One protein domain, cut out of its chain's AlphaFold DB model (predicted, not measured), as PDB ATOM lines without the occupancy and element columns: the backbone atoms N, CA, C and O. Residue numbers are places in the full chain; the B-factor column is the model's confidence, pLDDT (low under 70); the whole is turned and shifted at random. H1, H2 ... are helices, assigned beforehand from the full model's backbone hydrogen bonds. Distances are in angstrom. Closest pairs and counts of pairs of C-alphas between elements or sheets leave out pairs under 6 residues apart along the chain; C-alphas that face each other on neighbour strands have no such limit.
ATOM      1  N   ASN A  13      54.031 -19.837  -0.959       94.94
ATOM      2  CA  ASN A  13      52.812 -19.950  -0.156       94.94
ATOM      3  C   ASN A  13      51.850 -21.023  -0.696       94.94
ATOM      4  O   ASN A  13      51.230 -21.747   0.076       94.94
ATOM      5  N   ASP A  14      51.735 -21.150  -2.018       96.94
ATOM      6  CA  ASP A  14      50.859 -22.142  -2.643       96.94
ATOM      7  C   ASP A  14      51.424 -23.556  -2.501       96.94
ATOM      8  O   ASP A  14      50.689 -24.491  -2.173       96.94
ATOM      9  N   PHE A  15      52.741 -23.709  -2.651       97.00
ATOM     10  CA  PHE A  15      53.419 -24.978  -2.400       97.00
ATOM     11  C   PHE A  15      53.281 -25.413  -0.935       97.00
ATOM     12  O   PHE A  15      52.916 -26.555  -0.664       97.00
ATOM     13  N   GLU A  16      53.511 -24.500   0.012       94.62
ATOM     14  CA  GLU A  16      53.354 -24.753   1.450       94.62
ATOM     15  C   GLU A  16      51.913 -25.144   1.802       94.62
ATOM     16  O   GLU A  16      51.703 -26.167   2.455       94.62
ATOM     17  N   LYS A  17      50.909 -24.409   1.303       94.12
ATOM     18  CA  LYS A  17      49.486 -24.753   1.482       94.12
ATOM     19  C   LYS A  17      49.141 -26.124   0.912       94.12
ATOM     20  O   LYS A  17      48.390 -26.880   1.530       94.12
ATOM     21  N   HIS A  18      49.671 -26.453  -0.264       96.25
ATOM     22  CA  HIS A  18      49.434 -27.742  -0.908       96.25
ATOM     23  C   HIS A  18      50.021 -28.900  -0.096       96.25
ATOM     24  O   HIS A  18      49.326 -29.883   0.169       96.25
ATOM     25  N   VAL A  19      51.264 -28.756   0.377       94.88
ATOM     26  CA  VAL A  19      51.910 -29.742   1.259       94.88
ATOM     27  C   VAL A  19      51.151 -29.872   2.582       94.88
ATOM     28  O   VAL A  19      50.854 -30.992   2.998       94.88
ATOM     29  N   ALA A  20      50.764 -28.757   3.210       92.31
ATOM     30  CA  ALA A  20      49.997 -28.756   4.457       92.31
ATOM     31  C   ALA A  20      48.658 -29.495   4.312       92.31
ATOM     32  O   ALA A  20      48.291 -30.297   5.170       92.31
ATOM     33  N   LYS A  21      47.952 -29.302   3.190       92.56
ATOM     34  CA  LYS A  21      46.711 -30.031   2.894       92.56
ATOM     35  C   LYS A  21      46.938 -31.542   2.789       92.56
ATOM     36  O   LYS A  21      46.121 -32.321   3.279       92.56
ATOM     37  N   THR A  22      48.040 -31.971   2.179       93.25
ATOM     38  CA  THR A  22      48.389 -33.396   2.114       93.25
ATOM     39  C   THR A  22      48.755 -33.958   3.486       93.25
ATOM     40  O   THR A  22      48.307 -35.056   3.811       93.25
ATOM     41  N   ILE A  23      49.478 -33.205   4.323       90.75
ATOM     42  CA  ILE A  23      49.762 -33.589   5.717       90.75
ATOM     43  C   ILE A  23      48.456 -33.749   6.509       90.75
ATOM     44  O   ILE A  23      48.272 -34.758   7.184       90.75
ATOM     45  N   ALA A  24      47.507 -32.820   6.369       88.25
ATOM     46  CA  ALA A  24      46.201 -32.923   7.019       88.25
ATOM     47  C   ALA A  24      45.440 -34.195   6.595       88.25
ATOM     48  O   ALA A  24      44.908 -34.907   7.443       88.25
ATOM     49  N   ASN A  25      45.458 -34.548   5.304       88.50
ATOM     50  CA  ASN A  25      44.869 -35.806   4.827       88.50
ATOM     51  C   ASN A  25      45.555 -37.045   5.426       88.50
ATOM     52  O   ASN A  25      44.887 -38.042   5.695       88.50
ATOM     53  N   TYR A  26      46.871 -36.996   5.646       87.50
ATOM     54  CA  TYR A  26      47.588 -38.055   6.355       87.50
ATOM     55  C   TYR A  26      47.149 -38.133   7.822       87.50
ATOM     56  O   TYR A  26      46.862 -39.231   8.297       87.50
ATOM     57  N   ASN A  27      46.996 -36.996   8.509       85.50
ATOM     58  CA  ASN A  27      46.497 -36.945   9.889       85.50
ATOM     59  C   ASN A  27      45.091 -37.561  10.021       85.50
ATOM     60  O   ASN A  27      44.822 -38.286  10.978       85.50
ATOM     61  N   GLU A  28      44.217 -37.393   9.024       83.81
ATOM     62  CA  GLU A  28      42.910 -38.072   8.990       83.81
ATOM     63  C   GLU A  28      43.025 -39.608   9.007       83.81
ATOM     64  O   GLU A  28      42.150 -40.297   9.544       83.81
ATOM     65  N   THR A  29      44.110 -40.173   8.465       82.31
ATOM     66  CA  THR A  29      44.368 -41.624   8.527       82.31
ATOM     67  C   THR A  29      44.905 -42.087   9.881       82.31
ATOM     68  O   THR A  29      44.767 -43.268  10.206       82.31
ATOM     69  N   LEU A  30      45.455 -41.175  10.692       82.06
ATOM     70  CA  LEU A  30      45.922 -41.436  12.060       82.06
ATOM     71  C   LEU A  30      44.765 -41.496  13.065       82.06
ATOM     72  O   LEU A  30      44.946 -41.976  14.185       82.06
ATOM     73  N   LYS A  31      43.562 -41.057  12.671       84.06
ATOM     74  CA  LYS A  31      42.350 -41.232  13.476       84.06
ATOM     75  C   LYS A  31      42.036 -42.717  13.686       84.06
ATOM     76  O   LYS A  31      42.392 -43.578  12.878       84.06
ATOM     77  N   SER A  32      41.332 -42.983  14.784       85.94
ATOM     78  CA  SER A  32      40.880 -44.321  15.156       85.94
ATOM     79  C   SER A  32      39.994 -44.917  14.059       85.94
ATOM     80  O   SER A  32      39.128 -44.237  13.491       85.94
ATOM     81  N   ILE A  33      40.228 -46.184  13.741       87.12
ATOM     82  CA  ILE A  33      39.355 -47.007  12.913       87.12
ATOM     83  C   ILE A  33      38.493 -47.847  13.859       87.12
ATOM     84  O   ILE A  33      39.004 -48.633  14.653       87.12
ATOM     85  N   ASN A  34      37.178 -47.666  13.752       91.44
ATOM     86  CA  ASN A  34      36.175 -48.482  14.431       91.44
ATOM     87  C   ASN A  34      35.702 -49.636  13.537       91.44
ATOM     88  O   ASN A  34      36.038 -49.691  12.345       91.44
ATOM     89  N   LEU A  35      34.904 -50.552  14.091       89.06
ATOM     90  CA  LEU A  35      34.446 -51.741  13.366       89.06
ATOM     91  C   LEU A  35      33.647 -51.396  12.100       89.06
ATOM     92  O   LEU A  35      33.845 -52.013  11.053       89.06
ATOM     93  N   ASN A  36      32.802 -50.366  12.162       88.12
ATOM     94  CA  ASN A  36      32.021 -49.903  11.011       88.12
ATOM     95  C   ASN A  36      32.922 -49.435   9.860       88.12
ATOM     96  O   ASN A  36      32.747 -49.850   8.713       88.12
ATOM     97  N   LYS A  37      33.928 -48.601  10.152       86.88
ATOM     98  CA  LYS A  37      34.887 -48.124   9.147       86.88
ATOM     99  C   LYS A  37      35.741 -49.271   8.617       86.88
ATOM    100  O   LYS A  37      35.946 -49.351   7.405       86.88
ATOM    101  N   PHE A  38      36.177 -50.178   9.490       87.06
ATOM    102  CA  PHE A  38      36.923 -51.376   9.111       87.06
ATOM    103  C   PHE A  38      36.145 -52.250   8.117       87.06
ATOM    104  O   PHE A  38      36.730 -52.707   7.132       87.06
ATOM    105  N   ASN A  39      34.833 -52.411   8.329       85.88
ATOM    106  CA  ASN A  39      33.956 -53.252   7.512       85.88
ATOM    107  C   ASN A  39      33.286 -52.530   6.327       85.88
ATOM    108  O   ASN A  39      32.627 -53.170   5.515       85.88
ATOM    109  N   SER A  40      33.474 -51.213   6.178       83.81
ATOM    110  CA  SER A  40      32.904 -50.429   5.063       83.81
ATOM    111  C   SER A  40      33.325 -50.938   3.677       83.81
ATOM    112  O   SER A  40      32.607 -50.767   2.697       83.81
ATOM    113  N   ASN A  41      34.480 -51.606   3.599       74.19
ATOM    114  CA  ASN A  41      34.791 -52.549   2.534       74.19
ATOM    115  C   ASN A  41      34.845 -53.932   3.173       74.19
ATOM    116  O   ASN A  41      35.828 -54.208   3.871       74.19
ATOM    117  N   ILE A  42      33.806 -54.742   2.936       77.69
ATOM    118  CA  ILE A  42      33.595 -56.047   3.579       77.69
ATOM    119  C   ILE A  42      34.922 -56.793   3.695       77.69
ATOM    120  O   ILE A  42      35.644 -57.010   2.711       77.69
ATOM    121  N   VAL A  43      35.274 -57.126   4.931       85.88
ATOM    122  CA  VAL A  43      36.476 -57.902   5.208       85.88
ATOM    123  C   VAL A  43      36.190 -59.350   4.849       85.88
ATOM    124  O   VAL A  43      35.200 -59.905   5.293       85.88
ATOM    125  N   ASP A  44      37.059 -59.955   4.044       91.44
ATOM    126  CA  ASP A  44      36.951 -61.362   3.667       91.44
ATOM    127  C   ASP A  44      37.502 -62.256   4.798       91.44
ATOM    128  O   ASP A  44      38.730 -62.334   4.955       91.44
ATOM    129  N   PRO A  45      36.641 -62.928   5.589       92.88
ATOM    130  CA  PRO A  45      37.084 -63.790   6.681       92.88
ATOM    131  C   PRO A  45      37.858 -65.017   6.187       92.88
ATOM    132  O   PRO A  45      38.748 -65.492   6.889       92.88
ATOM    133  N   ILE A  46      37.577 -65.513   4.976       94.94
ATOM    134  CA  ILE A  46      38.254 -66.683   4.402       94.94
ATOM    135  C   ILE A  46      39.712 -66.328   4.125       94.94
ATOM    136  O   ILE A  46      40.616 -67.060   4.536       94.94
ATOM    137  N   LYS A  47      39.963 -65.167   3.508       94.50
ATOM    138  CA  LYS A  47      41.330 -64.661   3.317       94.50
ATOM    139  C   LYS A  47      42.065 -64.521   4.652       94.50
ATOM    140  O   LYS A  47      43.219 -64.930   4.742       94.50
ATOM    141  N   LEU A  48      41.423 -63.959   5.681       93.56
ATOM    142  CA  LEU A  48      42.071 -63.791   6.988       93.56
ATOM    143  C   LEU A  48      42.402 -65.136   7.651       93.56
ATOM    144  O   LEU A  48      43.450 -65.248   8.284       93.56
ATOM    145  N   THR A  49      41.569 -66.166   7.464       94.81
ATOM    146  CA  THR A  49      41.867 -67.538   7.908       94.81
ATOM    147  C   THR A  49      43.137 -68.078   7.252       94.81
ATOM    148  O   THR A  49      44.005 -68.610   7.947       94.81
ATOM    149  N   PHE A  50      43.284 -67.899   5.934       96.19
ATOM    150  CA  PHE A  50      44.511 -68.273   5.225       96.19
ATOM    151  C   PHE A  50      45.721 -67.464   5.702       96.19
ATOM    152  O   PHE A  50      46.756 -68.058   6.001       96.19
ATOM    153  N   ASP A  51      45.597 -66.139   5.819       94.75
ATOM    154  CA  ASP A  51      46.682 -65.268   6.287       94.75
ATOM    155  C   ASP A  51      47.167 -65.694   7.683       94.75
ATOM    156  O   ASP A  51      48.366 -65.854   7.900       94.75
ATOM    157  N   LYS A  52      46.239 -65.941   8.621       94.81
ATOM    158  CA  LYS A  52      46.537 -66.413   9.983       94.81
ATOM    159  C   LYS A  52      47.365 -67.700   9.957       94.81
ATOM    160  O   LYS A  52      48.409 -67.779  10.605       94.81
ATOM    161  N   ALA A  53      46.910 -68.700   9.199       95.06
ATOM    162  CA  ALA A  53      47.550 -70.012   9.133       95.06
ATOM    163  C   ALA A  53      48.928 -69.962   8.451       95.06
ATOM    164  O   ALA A  53      49.897 -70.518   8.970       95.06
ATOM    165  N   LEU A  54      49.029 -69.282   7.306       96.19
ATOM    166  CA  LEU A  54      50.247 -69.254   6.492       96.19
ATOM    167  C   LEU A  54      51.309 -68.309   7.056       96.19
ATOM    168  O   LEU A  54      52.495 -68.636   7.018       96.19
ATOM    169  N   PHE A  55      50.910 -67.162   7.614       95.38
ATOM    170  CA  PHE A  55      51.845 -66.221   8.239       95.38
ATOM    171  C   PHE A  55      52.196 -66.598   9.679       95.38
ATOM    172  O   PHE A  55      53.066 -65.955  10.263       95.38
ATOM    173  N   LYS A  56      51.555 -67.635  10.242       94.75
ATOM    174  CA  LYS A  56      51.740 -68.095  11.628       94.75
ATOM    175  C   LYS A  56      51.552 -66.960  12.643       94.75
ATOM    176  O   LYS A  56      52.337 -66.810  13.574       94.75
ATOM    177  N   LYS A  57      50.512 -66.154  12.426       95.25
ATOM    178  CA  LYS A  57      50.145 -64.999  13.256       95.25
ATOM    179  C   LYS A  57      48.830 -65.247  13.980       95.25
ATOM    180  O   LYS A  57      48.002 -66.039  13.526       95.25
ATOM    181  N   SER A  58      48.629 -64.562  15.098       95.25
ATOM    182  CA  SER A  58      47.323 -64.487  15.759       95.25
ATOM    183  C   SER A  58      46.305 -63.755  14.879       95.25
ATOM    184  O   SER A  58      46.665 -63.011  13.966       95.25
ATOM    185  N   ILE A  59      45.011 -63.965  15.135       93.88
ATOM    186  CA  ILE A  59      43.969 -63.262  14.377       93.88
ATOM    187  C   ILE A  59      43.974 -61.759  14.694       93.88
ATOM    188  O   ILE A  59      43.759 -60.959  13.789       93.88
ATOM    189  N   GLU A  60      44.310 -61.375  15.927       94.19
ATOM    190  CA  GLU A  60      44.569 -59.990  16.332       94.19
ATOM    191  C   GLU A  60      45.616 -59.317  15.435       94.19
ATOM    192  O   GLU A  60      45.322 -58.301  14.809       94.19
ATOM    193  N   GLU A  61      46.799 -59.922  15.286       94.69
ATOM    194  CA  GLU A  61      47.860 -59.378  14.427       94.69
ATOM    195  C   GLU A  61      47.415 -59.263  12.960       94.69
ATOM    196  O   GLU A  61      47.777 -58.318  12.258       94.69
ATOM    197  N   ILE A  62      46.626 -60.221  12.463       94.94
ATOM    198  CA  ILE A  62      46.090 -60.175  11.096       94.94
ATOM    199  C   ILE A  62      45.102 -59.008  10.921       94.94
ATOM    200  O   ILE A  62      45.129 -58.330   9.887       94.94
ATOM    201  N   ILE A  63      44.257 -58.737  11.921       93.00
ATOM    202  CA  ILE A  63      43.349 -57.580  11.931       93.00
ATOM    203  C   ILE A  63      44.156 -56.277  11.937       93.00
ATOM    204  O   ILE A  63      43.885 -55.397  11.119       93.00
ATOM    205  N   GLU A  64      45.184 -56.165  12.778       92.62
ATOM    206  CA  GLU A  64      46.068 -54.992  12.826       92.62
ATOM    207  C   GLU A  64      46.756 -54.745  11.477       92.62
ATOM    208  O   GLU A  64      46.706 -53.637  10.935       92.62
ATOM    209  N   LEU A  65      47.312 -55.789  10.851       92.62
ATOM    210  CA  LEU A  65      47.891 -55.698   9.506       92.62
ATOM    211  C   LEU A  65      46.861 -55.230   8.468       92.62
ATOM    212  O   LEU A  65      47.181 -54.446   7.566       92.62
ATOM    213  N   LYS A  66      45.604 -55.671   8.587       91.50
ATOM    214  CA  LYS A  66      44.520 -55.238   7.700       91.50
ATOM    215  C   LYS A  66      44.170 -53.760   7.899       91.50
ATOM    216  O   LYS A  66      43.956 -53.077   6.890       91.50
ATOM    217  N   ILE A  67      44.142 -53.277   9.142       91.06
ATOM    218  CA  ILE A  67      43.945 -51.861   9.496       91.06
ATOM    219  C   ILE A  67      45.075 -51.018   8.894       91.06
ATOM    220  O   ILE A  67      44.813 -50.063   8.157       91.06
ATOM    221  N   HIS A  68      46.334 -51.416   9.103       90.31
ATOM    222  CA  HIS A  68      47.493 -50.744   8.512       90.31
ATOM    223  C   HIS A  68      47.409 -50.685   6.984       90.31
ATOM    224  O   HIS A  68      47.607 -49.625   6.394       90.31
ATOM    225  N   ARG A  69      47.016 -51.781   6.329       90.88
ATOM    226  CA  ARG A  69      46.821 -51.818   4.871       90.88
ATOM    227  C   ARG A  69      45.706 -50.872   4.394       90.88
ATOM    228  O   ARG A  69      45.791 -50.330   3.294       90.88
ATOM    229  N   GLN A  70      44.633 -50.687   5.168       89.44
ATOM    230  CA  GLN A  70      43.574 -49.719   4.836       89.44
ATOM    231  C   GLN A  70      44.072 -48.268   4.953       89.44
ATOM    232  O   GLN A  70      43.773 -47.454   4.070       89.44
ATOM    233  N   ARG A  71      44.870 -47.955   5.986       89.44
ATOM    234  CA  ARG A  71      45.550 -46.654   6.126       89.44
ATOM    235  C   ARG A  71      46.496 -46.395   4.955       89.44
ATOM    236  O   ARG A  71      46.367 -45.376   4.286       89.44
ATOM    237  N   ASP A  72      47.361 -47.356   4.639       89.62
ATOM    238  CA  ASP A  72      48.337 -47.254   3.547       89.62
ATOM    239  C   ASP A  72      47.678 -47.023   2.175       89.62
ATOM    240  O   ASP A  72      48.099 -46.157   1.405       89.62
ATOM    241  N   LYS A  73      46.559 -47.709   1.896       88.88
ATOM    242  CA  LYS A  73      45.759 -47.458   0.685       88.88
ATOM    243  C   LYS A  73      45.251 -46.012   0.628       88.88
ATOM    244  O   LYS A  73      45.286 -45.392  -0.432       88.88
ATOM    245  N   SER A  74      44.778 -45.479   1.753       89.94
ATOM    246  CA  SER A  74      44.273 -44.102   1.840       89.94
ATOM    247  C   SER A  74      45.398 -43.082   1.637       89.94
ATOM    248  O   SER A  74      45.235 -42.136   0.867       89.94
ATOM    249  N   ASN A  75      46.567 -43.331   2.230       90.81
ATOM    250  CA  ASN A  75      47.772 -42.518   2.046       90.81
ATOM    251  C   ASN A  75      48.245 -42.527   0.587       90.81
ATOM    252  O   ASN A  75      48.496 -41.473   0.007       90.81
ATOM    253  N   THR A  76      48.273 -43.698  -0.051       90.31
ATOM    254  CA  THR A  76      48.617 -43.828  -1.475       90.31
ATOM    255  C   THR A  76      47.676 -43.010  -2.368       90.31
ATOM    256  O   THR A  76      48.129 -42.356  -3.311       90.31
ATOM    257  N   ASN A  77      46.375 -42.997  -2.061       90.56
ATOM    258  CA  ASN A  77      45.406 -42.160  -2.772       90.56
ATOM    259  C   ASN A  77      45.669 -40.662  -2.537       90.56
ATOM    260  O   ASN A  77      45.658 -39.889  -3.492       90.56
ATOM    261  N   ALA A  78      45.955 -40.257  -1.295       93.06
ATOM    262  CA  ALA A  78      46.294 -38.872  -0.961       93.06
ATOM    263  C   ALA A  78      47.534 -38.375  -1.727       93.06
ATOM    264  O   ALA A  78      47.547 -37.237  -2.195       93.06
ATOM    265  N   ILE A  79      48.537 -39.235  -1.930       94.38
ATOM    266  CA  ILE A  79      49.707 -38.925  -2.765       94.38
ATOM    267  C   ILE A  79      49.345 -38.802  -4.249       94.38
ATOM    268  O   ILE A  79      49.872 -37.925  -4.933       94.38
ATOM    269  N   GLY A  80      48.407 -39.607  -4.754       93.94
ATOM    270  CA  GLY A  80      47.892 -39.421  -6.115       93.94
ATOM    271  C   GLY A  80      47.274 -38.037  -6.313       93.94
ATOM    272  O   GLY A  80      47.653 -37.311  -7.232       93.94
ATOM    273  N   TYR A  81      46.416 -37.616  -5.378       94.88
ATOM    274  CA  TYR A  81      45.848 -36.265  -5.392       94.88
ATOM    275  C   TYR A  81      46.896 -35.171  -5.195       94.88
ATOM    276  O   TYR A  81      46.762 -34.095  -5.772       94.88
ATOM    277  N   PHE A  82      47.953 -35.423  -4.419       97.00
ATOM    278  CA  PHE A  82      49.070 -34.489  -4.292       97.00
ATOM    279  C   PHE A  82      49.729 -34.218  -5.650       97.00
ATOM    280  O   PHE A  82      49.920 -33.052  -5.998       97.00
ATOM    281  N   HIS A  83      50.036 -35.260  -6.431       97.25
ATOM    282  CA  HIS A  83      50.632 -35.091  -7.760       97.25
ATOM    283  C   HIS A  83      49.689 -34.374  -8.725       97.25
ATOM    284  O   HIS A  83      50.114 -33.438  -9.398       97.25
ATOM    285  N   GLN A  84      48.412 -34.756  -8.747       96.81
ATOM    286  CA  GLN A  84      47.408 -34.143  -9.613       96.81
ATOM    287  C   GLN A  84      47.177 -32.662  -9.278       96.81
ATOM    288  O   GLN A  84      47.241 -31.799 -10.150       96.81
ATOM    289  N   TYR A  85      46.912 -32.342  -8.010       97.75
ATOM    290  CA  TYR A  85      46.528 -30.989  -7.601       97.75
ATOM    291  C   TYR A  85      47.695 -30.005  -7.556       97.75
ATOM    292  O   TYR A  85      47.437 -28.805  -7.518       97.75
ATOM    293  N   MET A  86      48.945 -30.471  -7.650       97.94
ATOM    294  CA  MET A  86      50.095 -29.584  -7.847       97.94
ATOM    295  C   MET A  86      49.936 -28.724  -9.111       97.94
ATOM    296  O   MET A  86      50.307 -27.553  -9.124       97.94
ATOM    297  N   PHE A  87      49.318 -29.273 -10.160       98.25
ATOM    298  CA  PHE A  87      49.119 -28.572 -11.427       98.25
ATOM    299  C   PHE A  87      48.087 -27.437 -11.345       98.25
ATOM    300  O   PHE A  87      48.027 -26.631 -12.263       98.25
ATOM    301  N   VAL A 214      50.963 -29.312  14.747       58.53
ATOM    302  CA  VAL A 214      50.899 -30.633  15.410       58.53
ATOM    303  C   VAL A 214      50.686 -31.819  14.455       58.53
ATOM    304  O   VAL A 214      49.600 -32.027  13.914       58.53
ATOM    305  N   VAL A 215      51.695 -32.686  14.323       56.19
ATOM    306  CA  VAL A 215      51.484 -34.059  13.830       56.19
ATOM    307  C   VAL A 215      50.688 -34.817  14.893       56.19
ATOM    308  O   VAL A 215      51.166 -34.997  16.014       56.19
ATOM    309  N   GLU A 216      49.462 -35.237  14.567       61.50
ATOM    310  CA  GLU A 216      48.664 -36.057  15.483       61.50
ATOM    311  C   GLU A 216      49.367 -37.403  15.726       61.50
ATOM    312  O   GLU A 216      49.899 -38.025  14.810       61.50
ATOM    313  N   THR A 217      49.353 -37.899  16.961       60.19
ATOM    314  CA  THR A 217      49.742 -39.288  17.237       60.19
ATOM    315  C   THR A 217      48.656 -40.239  16.740       60.19
ATOM    316  O   THR A 217      47.469 -39.924  16.848       60.19
ATOM    317  N   VAL A 218      49.044 -41.429  16.264       69.75
ATOM    318  CA  VAL A 218      48.091 -42.494  15.904       69.75
ATOM    319  C   VAL A 218      47.148 -42.750  17.080       69.75
ATOM    320  O   VAL A 218      47.588 -43.111  18.173       69.75
ATOM    321  N   LYS A 219      45.848 -42.542  16.865       81.38
ATOM    322  CA  LYS A 219      44.813 -42.814  17.868       81.38
ATOM    323  C   LYS A 219      44.575 -44.319  17.949       81.38
ATOM    324  O   LYS A 219      44.664 -45.023  16.945       81.38
ATOM    325  N   LYS A 220      44.244 -44.803  19.147       84.12
ATOM    326  CA  LYS A 220      43.959 -46.219  19.388       84.12
ATOM    327  C   LYS A 220      42.748 -46.670  18.562       84.12
ATOM    328  O   LYS A 220      41.680 -46.064  18.648       84.12
ATOM    329  N   ASP A 221      42.927 -47.717  17.767       89.75
ATOM    330  CA  ASP A 221      41.859 -48.362  16.999       89.75
ATOM    331  C   ASP A 221      40.965 -49.203  17.920       89.75
ATOM    332  O   ASP A 221      41.474 -49.823  18.851       89.75
ATOM    333  N   THR A 222      39.653 -49.236  17.656       91.88
ATOM    334  CA  THR A 222      38.663 -49.918  18.522       91.88
ATOM    335  C   THR A 222      38.128 -51.233  17.949       91.88
ATOM    336  O   THR A 222      37.348 -51.932  18.592       91.88
ATOM    337  N   VAL A 223      38.574 -51.611  16.743       91.12
ATOM    338  CA  VAL A 223      38.077 -52.777  15.986       91.12
ATOM    339  C   VAL A 223      38.102 -54.070  16.805       91.12
ATOM    340  O   VAL A 223      37.123 -54.813  16.807       91.12
ATOM    341  N   ILE A 224      39.213 -54.356  17.492       91.94
ATOM    342  CA  ILE A 224      39.379 -55.603  18.254       91.94
ATOM    343  C   ILE A 224      38.434 -55.627  19.458       91.94
ATOM    344  O   ILE A 224      37.815 -56.659  19.719       91.94
ATOM    345  N   GLU A 225      38.296 -54.510  20.177       93.00
ATOM    346  CA  GLU A 225      37.381 -54.420  21.320       93.00
ATOM    347  C   GLU A 225      35.920 -54.574  20.880       93.00
ATOM    348  O   GLU A 225      35.168 -55.343  21.481       93.00
ATOM    349  N   GLU A 226      35.535 -53.924  19.783       92.81
ATOM    350  CA  GLU A 226      34.194 -54.041  19.203       92.81
ATOM    351  C   GLU A 226      33.901 -55.466  18.699       92.81
ATOM    352  O   GLU A 226      32.811 -55.987  18.941       92.81
ATOM    353  N   LEU A 227      34.863 -56.145  18.061       91.62
ATOM    354  CA  LEU A 227      34.709 -57.548  17.651       91.62
ATOM    355  C   LEU A 227      34.563 -58.484  18.854       91.62
ATOM    356  O   LEU A 227      33.651 -59.312  18.855       91.62
ATOM    357  N   LYS A 228      35.396 -58.326  19.894       92.12
ATOM    358  CA  LYS A 228      35.307 -59.130  21.130       92.12
ATOM    359  C   LYS A 228      33.968 -58.949  21.838       92.12
ATOM    360  O   LYS A 228      33.451 -59.909  22.403       92.12
ATOM    361  N   SER A 229      33.387 -57.750  21.766       91.50
ATOM    362  CA  SER A 229      32.051 -57.481  22.312       91.50
ATOM    363  C   SER A 229      30.935 -58.235  21.573       91.50
ATOM    364  O   SER A 229      29.933 -58.590  22.188       91.50
ATOM    365  N   LYS A 230      31.116 -58.527  20.275       88.44
ATOM    366  CA  LYS A 230      30.187 -59.340  19.472       88.44
ATOM    367  C   LYS A 230      30.400 -60.839  19.673       88.44
ATOM    368  O   LYS A 230      29.432 -61.591  19.755       88.44
ATOM    369  N   ASN A 231      31.652 -61.289  19.707       90.06
ATOM    370  CA  ASN A 231      32.011 -62.669  20.016       90.06
ATOM    371  C   ASN A 231      33.441 -62.726  20.585       90.06
ATOM    372  O   ASN A 231      34.347 -62.177  19.955       90.06
ATOM    373  N   PRO A 232      33.686 -63.413  21.719       91.31
ATOM    374  CA  PRO A 232      35.036 -63.560  22.271       91.31
ATOM    375  C   PRO A 232      36.034 -64.211  21.302       91.31
ATOM    376  O   PRO A 232      37.221 -63.888  21.341       91.31
ATOM    377  N   ASP A 233      35.561 -65.099  20.417       92.38
ATOM    378  CA  ASP A 233      36.346 -65.605  19.292       92.38
ATOM    379  C   ASP A 233      36.296 -64.594  18.138       92.38
ATOM    380  O   ASP A 233      35.307 -64.490  17.408       92.38
ATOM    381  N   LEU A 234      37.395 -63.863  17.961       93.00
ATOM    382  CA  LEU A 234      37.548 -62.852  16.916       93.00
ATOM    383  C   LEU A 234      37.370 -63.402  15.502       93.00
ATOM    384  O   LEU A 234      36.815 -62.709  14.649       93.00
ATOM    385  N   LEU A 235      37.848 -64.618  15.228       91.50
ATOM    386  CA  LEU A 235      37.712 -65.184  13.891       91.50
ATOM    387  C   LEU A 235      36.234 -65.450  13.621       91.50
ATOM    388  O   LEU A 235      35.705 -64.989  12.610       91.50
ATOM    389  N   LYS A 236      35.541 -66.087  14.572       92.19
ATOM    390  CA  LYS A 236      34.090 -66.293  14.494       92.19
ATOM    391  C   LYS A 236      33.330 -64.967  14.376       92.19
ATOM    392  O   LYS A 236      32.422 -64.876  13.552       92.19
ATOM    393  N   ALA A 237      33.724 -63.936  15.127       92.62
ATOM    394  CA  ALA A 237      33.128 -62.601  15.049       92.62
ATOM    395  C   ALA A 237      33.186 -62.028  13.623       92.62
ATOM    396  O   ALA A 237      32.192 -61.494  13.138       92.62
ATOM    397  N   ILE A 238      34.326 -62.163  12.936       91.88
ATOM    398  CA  ILE A 238      34.504 -61.658  11.565       91.88
ATOM    399  C   ILE A 238      33.678 -62.477  10.564       91.88
ATOM    400  O   ILE A 238      33.079 -61.890   9.667       91.88
ATOM    401  N   TYR A 239      33.601 -63.805  10.715       93.44
ATOM    402  CA  TYR A 239      32.737 -64.638   9.866       93.44
ATOM    403  C   TYR A 239      31.263 -64.238   9.994       93.44
ATOM    404  O   TYR A 239      30.607 -64.022   8.979       93.44
ATOM    405  N   LEU A 240      30.762 -64.085  11.224       91.62
ATOM    406  CA  LEU A 240      29.379 -63.664  11.476       91.62
ATOM    407  C   LEU A 240      29.113 -62.238  10.980       91.62
ATOM    408  O   LEU A 240      28.028 -61.958  10.492       91.62
ATOM    409  N   LEU A 241      30.106 -61.346  11.061       90.19
ATOM    410  CA  LEU A 241      29.999 -59.987  10.530       90.19
ATOM    411  C   LEU A 241      29.922 -59.959   8.997       90.19
ATOM    412  O   LEU A 241      29.163 -59.177   8.434       90.19
ATOM    413  N   ALA A 242      30.737 -60.761   8.312       91.12
ATOM    414  CA  ALA A 242      30.809 -60.756   6.850       91.12
ATOM    415  C   ALA A 242      29.664 -61.541   6.192       91.12
ATOM    416  O   ALA A 242      29.265 -61.222   5.073       91.12
ATOM    417  N   PHE A 243      29.152 -62.562   6.878       92.06
ATOM    418  CA  PHE A 243      28.153 -63.496   6.365       92.06
ATOM    419  C   PHE A 243      26.846 -63.456   7.159       92.06
ATOM    420  O   PHE A 243      26.121 -64.440   7.180       92.06
ATOM    421  N   GLU A 244      26.529 -62.324   7.793       89.19
ATOM    422  CA  GLU A 244      25.370 -62.161   8.687       89.19
ATOM    423  C   GLU A 244      24.045 -62.659   8.079       89.19
ATOM    424  O   GLU A 244      23.190 -63.185   8.785       89.19
TER     425      GLU A 244
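This is residues 13 to 87 and 214 to 244 of the 253 residues of the protein "Eco47II family restriction endonuclease" of Subdoligranulum sp (UniProt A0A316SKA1). Two long helices, H1 and H4, lie side by side and run opposite ways as a long arm, and the short helices H2, H3, H5 and H6 gather as a small head round the end of H4 where that helix begins. H4 runs from the head out into the arm, and residues 214 to 222, with no named element, lead from the cut back to H5 in the head. The printed part has 106 residues with six named helices, H1 to H6 in order along the chain, and no named strand; the class is all helix. The whole is loose, with a radius of gyration of the C-alphas of 16.7 A, and only just elongated, spanning 52 by 26 by 24 A.

H1, residues 13 to 30, touches H4, residues 59 to 87, at a shallow tilt of 16 degrees, opposite ways; the closest C-alphas, those of Thr 29 and Arg 71, are 5.7 A apart. H2, residues 35 to 39, is close to H4 but not clearly touching it, with the closest C-alphas, Phe 38 and Ile 67, at 7.0 A. H2 touches H5, residues 223 to 230, where the closest C-alphas, Leu 35 and Val 223, are 4.6 A apart. H3, residues 45 to 55, touches residues 59 to 62 of H4 alone, about perpendicular at 76 degrees; the closest C-alphas are Lys 52 and Ile 59, 6.0 A. H3 also touches H6, residues 234 to 242, at a shallow tilt of 32 degrees, opposite ways, closest at the C-alphas of Pro 45 and Tyr 239, 5.5 A. H5 and H6 touch about perpendicular at 84 degrees, closest at the C-alphas of Leu 227 and Ala 237, 5.9 A. The helix packing is part aligned, part crossed. H4 and H6 only just touch, only at their ends, with 3 pairs of C-alphas within 8 A. H1 is apart from H3, H5 and H6. Every O i to N i+4 pair is within hydrogen-bond range in H2, H3, H5 and H6; H1 has 13 of 14 and H4 24 of 25.

H1 begins at C-alpha 13 (52.812, -19.950, -0.156) and is 25.7 A long from first to last C-alpha. H2 follows with five residues, then H3, 15.0 A. H4 is 43.5 A long and ends at C-alpha 87 (49.119, -28.572, -11.427). H5 is 10.8 A long; H6, 12.3 A, ends at C-alpha 242 (30.809, -60.756, 6.850).

The two C-alphas farthest apart, those of Asn 13 and Asp 233, are 52.3 A apart. Residues 88 to 213 are not printed, and C-alphas 87 and 214 are 27.0 A apart across this cut. The links H1 to H2, H2 to H3, H3 to H4 and H5 to H6 are tight; that from H4 to H5 runs across the cut. Mean pLDDT of the printed part is 89.9, and residues 214 to 218 are under 70.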